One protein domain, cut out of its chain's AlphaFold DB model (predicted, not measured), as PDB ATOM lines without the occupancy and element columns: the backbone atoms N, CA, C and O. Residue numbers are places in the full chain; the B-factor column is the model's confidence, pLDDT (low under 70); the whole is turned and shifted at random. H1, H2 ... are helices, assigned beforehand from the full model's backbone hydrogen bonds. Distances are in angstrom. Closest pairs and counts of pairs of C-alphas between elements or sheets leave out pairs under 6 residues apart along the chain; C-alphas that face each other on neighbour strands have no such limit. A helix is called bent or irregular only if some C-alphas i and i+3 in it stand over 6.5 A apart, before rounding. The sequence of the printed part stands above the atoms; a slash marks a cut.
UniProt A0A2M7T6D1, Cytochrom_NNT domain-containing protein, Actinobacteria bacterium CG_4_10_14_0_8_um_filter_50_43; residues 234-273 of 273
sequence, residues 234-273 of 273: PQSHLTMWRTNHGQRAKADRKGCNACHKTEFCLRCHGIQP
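What this domain is: This is residues 234 to 273 of the 273 residues of the protein "Cytochrom_NNT domain-containing protein" of Actinobacteria bacterium CG_4_10_14_0_8_um_filter_50_43 (UniProt A0A2M7T6D1). Three short helices follow one another in an open U, with H1 as one arm, H2 at the base and H3 as the other arm, and few contacts between them. Residues 238 to 244, of which 241 to 244 belong to H1, stick out from the body, and a short tail of residues 270 to 273 follows H3. The printed part has 40 residues with three named helices, in the order H1, H2, H3, and no named strand; its class is all helix. It is only just compact, close to loose, with a radius of gyration of the C-alphas of 10.4 A, and the C-alphas span 29 by 21 by 18 A.

Where its parts are: The printed part begins at Pro 234, whose C-alpha is at (21.799, -27.025, 14.603), and residues 234 to 240 precede the first named helix. H1 holds residues 241 to 251 and is the longest helix, with 14.1 A from its first C-alpha at (21.150, -31.911, 24.423) to its last. H1 is irregular: C-alphas 243 and 246 are 7.4 A apart, where about 5 A is found in a regular helix. H2 holds residues 253 to 257, with 6.5 A from first to last C-alpha. H3 holds residues 262 to 269, with 10.5 A from first to last C-alpha, and ends with C-alpha 269 at (31.605, -42.662, 23.204).

How they stand to each other: H1 and H2 are close but not clearly touching, with 1 pair of C-alphas within 8 A. Their closest C-alphas are those of Ala 249 and Cys 256, 7.2 A apart, and their centres are 11.4 A apart. H2 and H3 meet only through their link of 4 residues; they are near each other, with 5 pairs of C-alphas within 10 A. H1 and H3 are apart. In H2 the O i to N i+4 pair is within hydrogen-bond range, while in H1 4 of 7 such pairs are and in H3 3 of 4.

The domain as a whole: The C-alphas farthest apart are those of Gln 235 and Pro 273, 32.1 A. The first and last printed C-alphas, of Pro 234 and Pro 273, are 29.9 A apart, and Pro 273 is the chain's last residue. The printed part has no cut. The link from H1 to H2, of 1 residue, and the link from H2 to H3 are both tight. The mean pLDDT of the printed part is 70.6, and 14 residues are under 70: residues 234 to 236, 239 to 240, 242 to 244, 267 to 268 and 270 to 273.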
ATOM      1  N   PRO A 234      23.087 -26.942  15.278       64.38
ATOM      2  CA  PRO A 234      21.799 -27.025  14.603       64.38
ATOM      3  C   PRO A 234      20.675 -26.707  15.594       64.38
ATOM      4  O   PRO A 234      20.808 -26.961  16.793       64.38
ATOM      5  N   GLN A 235      19.535 -26.224  15.107       67.38
ATOM      6  CA  GLN A 235      18.373 -25.903  15.945       67.38
ATOM      7  C   GLN A 235      17.850 -27.114  16.754       67.38
ATOM      8  O   GLN A 235      17.277 -26.945  17.826       67.38
ATOM      9  N   SER A 236      18.126 -28.343  16.297       65.62
ATOM     10  CA  SER A 236      17.803 -29.600  16.989       65.62
ATOM     11  C   SER A 236      18.638 -29.874  18.253       65.62
ATOM     12  O   SER A 236      18.256 -30.707  19.080       65.62
ATOM     13  N   HIS A 237      19.760 -29.172  18.442       72.38
ATOM     14  CA  HIS A 237      20.665 -29.329  19.582       72.38
ATOM     15  C   HIS A 237      20.392 -28.249  20.640       72.38
ATOM     16  O   HIS A 237      21.122 -27.263  20.773       72.38
ATOM     17  N   LEU A 238      19.300 -28.444  21.388       70.12
ATOM     18  CA  LEU A 238      18.880 -27.580  22.498       70.12
ATOM     19  C   LEU A 238      19.922 -27.547  23.633       70.12
ATOM     20  O   LEU A 238      20.773 -28.425  23.743       70.12
ATOM     21  N   THR A 239      19.825 -26.563  24.531       62.59
ATOM     22  CA  THR A 239      20.799 -26.293  25.615       62.59
ATOM     23  C   THR A 239      21.147 -27.514  26.481       62.59
ATOM     24  O   THR A 239      22.283 -27.640  26.930       62.59
ATOM     25  N   MET A 240      20.207 -28.447  26.672       61.88
ATOM     26  CA  MET A 240      20.393 -29.669  27.470       61.88
ATOM     27  C   MET A 240      20.663 -30.929  26.640       61.88
ATOM     28  O   MET A 240      20.672 -32.027  27.195       61.88
ATOM     29  N   TRP A 241      20.926 -30.788  25.336       70.19
ATOM     30  CA  TRP A 241      21.150 -31.911  24.423       70.19
ATOM     31  C   TRP A 241      22.189 -32.895  24.972       70.19
ATOM     32  O   TRP A 241      21.930 -34.085  25.054       70.19
ATOM     33  N   ARG A 242      23.331 -32.427  25.489       64.62
ATOM     34  CA  ARG A 242      24.353 -33.336  26.046       64.62
ATOM     35  C   ARG A 242      23.845 -34.196  27.203       64.62
ATOM     36  O   ARG A 242      24.276 -35.334  27.337       64.62
ATOM     37  N   THR A 243      22.916 -33.683  27.996       63.56
ATOM     38  CA  THR A 243      22.360 -34.383  29.155       63.56
ATOM     39  C   THR A 243      21.273 -35.384  28.761       63.56
ATOM     40  O   THR A 243      21.163 -36.426  29.395       63.56
ATOM     41  N   ASN A 244      20.490 -35.109  27.711       68.81
ATOM     42  CA  ASN A 244      19.318 -35.919  27.351       68.81
ATOM     43  C   ASN A 244      19.408 -36.624  25.983       68.81
ATOM     44  O   ASN A 244      18.543 -37.441  25.658       68.81
ATOM     45  N   HIS A 245      20.461 -36.385  25.194       80.12
ATOM     46  CA  HIS A 245      20.609 -36.980  23.862       80.12
ATOM     47  C   HIS A 245      20.724 -38.499  23.908       80.12
ATOM     48  O   HIS A 245      20.330 -39.139  22.947       80.12
ATOM     49  N   GLY A 246      21.193 -39.091  25.012       77.81
ATOM     50  CA  GLY A 246      21.262 -40.545  25.154       77.81
ATOM     51  C   GLY A 246      19.890 -41.219  25.050       77.81
ATOM     52  O   GLY A 246      19.772 -42.265  24.422       77.81
ATOM     53  N   GLN A 247      18.835 -40.604  25.598       79.56
ATOM     54  CA  GLN A 247      17.469 -41.129  25.476       79.56
ATOM     55  C   GLN A 247      16.939 -40.974  24.046       79.56
ATOM     56  O   GLN A 247      16.377 -41.913  23.492       79.56
ATOM     57  N   ARG A 248      17.201 -39.823  23.410       73.62
ATOM     58  CA  ARG A 248      16.840 -39.583  22.003       73.62
ATOM     59  C   ARG A 248      17.587 -40.489  21.027       73.62
ATOM     60  O   ARG A 248      16.972 -41.008  20.113       73.62
ATOM     61  N   ALA A 249      18.878 -40.719  21.240       78.12
ATOM     62  CA  ALA A 249      19.700 -41.582  20.399       78.12
ATOM     63  C   ALA A 249      19.315 -43.061  20.541       78.12
ATOM     64  O   ALA A 249      19.427 -43.811  19.576       78.12
ATOM     65  N   LYS A 250      18.848 -43.481  21.727       79.75
ATOM     66  CA  LYS A 250      18.250 -44.809  21.931       79.75
ATOM     67  C   LYS A 250      16.903 -44.947  21.220       79.75
ATOM     68  O   LYS A 250      16.638 -46.003  20.662       79.75
ATOM     69  N   ALA A 251      16.083 -43.897  21.241       81.44
ATOM     70  CA  ALA A 251      14.775 -43.892  20.593       81.44
ATOM     71  C   ALA A 251      14.878 -43.838  19.059       81.44
ATOM     72  O   ALA A 251      14.153 -44.550  18.372       81.44
ATOM     73  N   ASP A 252      15.790 -43.027  18.521       77.88
ATOM     74  CA  ASP A 252      16.012 -42.908  17.083       77.88
ATOM     75  C   ASP A 252      17.468 -42.545  16.750       77.88
ATOM     76  O   ASP A 252      17.881 -41.382  16.666       77.88
ATOM     77  N   ARG A 253      18.262 -43.589  16.505       77.88
ATOM     78  CA  ARG A 253      19.639 -43.446  16.023       77.88
ATOM     79  C   ARG A 253      19.701 -43.122  14.529       77.88
ATOM     80  O   ARG A 253      20.648 -42.472  14.093       77.88
ATOM     81  N   LYS A 254      18.710 -43.551  13.739       79.38
ATOM     82  CA  LYS A 254      18.704 -43.372  12.278       79.38
ATOM     83  C   LYS A 254      18.485 -41.907  11.901       79.38
ATOM     84  O   LYS A 254      19.186 -41.416  11.022       79.38
ATOM     85  N   GLY A 255      17.619 -41.190  12.616       77.38
ATOM     86  CA  GLY A 255      17.418 -39.750  12.429       77.38
ATOM     87  C   GLY A 255      18.687 -38.930  12.682       77.38
ATOM     88  O   GLY A 255      18.966 -37.967  11.972       77.38
ATOM     89  N   CYS A 256      19.530 -39.358  13.627       75.88
ATOM     90  CA  CYS A 256      20.835 -38.736  13.860       75.88
ATOM     91  C   CYS A 256      21.807 -38.988  12.695       75.88
ATOM     92  O   CYS A 256      22.599 -38.109  12.339       75.88
ATOM     93  N   ASN A 257      21.711 -40.166  12.072       80.25
ATOM     94  CA  ASN A 257      22.586 -40.574  10.978       80.25
ATOM     95  C   ASN A 257      22.353 -39.807   9.669       80.25
ATOM     96  O   ASN A 257      23.222 -39.811   8.800       80.25
ATOM     97  N   ALA A 258      21.227 -39.097   9.547       78.62
ATOM     98  CA  ALA A 258      20.963 -38.201   8.423       78.62
ATOM     99  C   ALA A 258      21.982 -37.048   8.336       78.62
ATOM    100  O   ALA A 258      22.253 -36.539   7.253       78.62
ATOM    101  N   CYS A 259      22.556 -36.639   9.474       70.88
ATOM    102  CA  CYS A 259      23.557 -35.570   9.550       70.88
ATOM    103  C   CYS A 259      24.912 -36.041  10.113       70.88
ATOM    104  O   CYS A 259      25.936 -35.414   9.840       70.88
ATOM    105  N   HIS A 260      24.951 -37.124  10.896       80.94
ATOM    106  CA  HIS A 260      26.159 -37.598  11.577       80.94
ATOM    107  C   HIS A 260      26.535 -39.023  11.164       80.94
ATOM    108  O   HIS A 260      25.740 -39.940  11.284       80.94
ATOM    109  N   LYS A 261      27.783 -39.254  10.755       81.31
ATOM    110  CA  LYS A 261      28.279 -40.622  10.520       81.31
ATOM    111  C   LYS A 261      28.680 -41.308  11.832       81.31
ATOM    112  O   LYS A 261      28.936 -40.633  12.830       81.31
ATOM    113  N   THR A 262      28.776 -42.636  11.848       78.81
ATOM    114  CA  THR A 262      29.105 -43.431  13.047       78.81
ATOM    115  C   THR A 262      30.391 -42.967  13.738       78.81
ATOM    116  O   THR A 262      30.432 -42.864  14.963       78.81
ATOM    117  N   GLU A 263      31.406 -42.572  12.972       73.69
ATOM    118  CA  GLU A 263      32.690 -42.056  13.457       73.69
ATOM    119  C   GLU A 263      32.535 -40.754  14.264       73.69
ATOM    120  O   GLU A 263      33.372 -40.419  15.103       73.69
ATOM    121  N   PHE A 264      31.454 -39.995  14.053       71.62
ATOM    122  CA  PHE A 264      31.105 -38.848  14.895       71.62
ATOM    123  C   PHE A 264      30.754 -39.280  16.322       71.62
ATOM    124  O   PHE A 264      31.230 -38.666  17.272       71.62
ATOM    125  N   CYS A 265      29.990 -40.361  16.479       72.25
ATOM    126  CA  CYS A 265      29.586 -40.885  17.785       72.25
ATOM    127  C   CYS A 265      30.791 -41.420  18.573       72.25
ATOM    128  O   CYS A 265      30.934 -41.157  19.769       72.25
ATOM    129  N   LEU A 266      31.691 -42.129  17.883       70.69
ATOM    130  CA  LEU A 266      32.865 -42.770  18.486       70.69
ATOM    131  C   LEU A 266      33.871 -41.754  19.051       70.69
ATOM    132  O   LEU A 266      34.603 -42.064  19.986       70.69
ATOM    133  N   ARG A 267      33.865 -40.508  18.559       64.44
ATOM    134  CA  ARG A 267      34.706 -39.424  19.097       64.44
ATOM    135  C   ARG A 267      34.370 -39.029  20.537       64.44
ATOM    136  O   ARG A 267      35.218 -38.437  21.200       64.44
ATOM    137  N   CYS A 268      33.162 -39.329  21.014       62.78
ATOM    138  CA  CYS A 268      32.753 -39.066  22.396       62.78
ATOM    139  C   CYS A 268      32.464 -40.347  23.189       62.78
ATOM    140  O   CYS A 268      32.728 -40.373  24.386       62.78
ATOM    141  N   HIS A 269      31.947 -41.396  22.545       73.69
ATOM    142  CA  HIS A 269      31.605 -42.662  23.204       73.69
ATOM    143  C   HIS A 269      32.723 -43.717  23.158       73.69
ATOM    144  O   HIS A 269      32.580 -44.766  23.783       73.69
ATOM    145  N   GLY A 270      33.828 -43.438  22.455       61.88
ATOM    146  CA  GLY A 270      34.895 -44.404  22.195       61.88
ATOM    147  C   GLY A 270      34.481 -45.477  21.185       61.88
ATOM    148  O   GLY A 270      33.353 -45.482  20.693       61.88
ATOM    149  N   ILE A 271      35.405 -46.390  20.872       56.94
ATOM    150  CA  ILE A 271      35.083 -47.665  20.217       56.94
ATOM    151  C   ILE A 271      34.525 -48.562  21.320       56.94
ATOM    152  O   ILE A 271      35.265 -48.943  22.225       56.94
ATOM    153  N   GLN A 272      33.220 -48.820  21.300       40.38
ATOM    154  CA  GLN A 272      32.648 -49.828  22.187       40.38
ATOM    155  C   GLN A 272      32.906 -51.212  21.576       40.38
ATOM    156  O   GLN A 272      32.732 -51.332  20.360       40.38
ATOM    157  N   PRO A 273      33.373 -52.192  22.371       36.47
ATOM    158  CA  PRO A 273      33.504 -53.574  21.918       36.47
ATOM    159  C   PRO A 273      32.159 -54.149  21.460       36.47
ATOM    160  O   PRO A 273      31.109 -53.703  21.985       36.47
TER     161      PRO A 273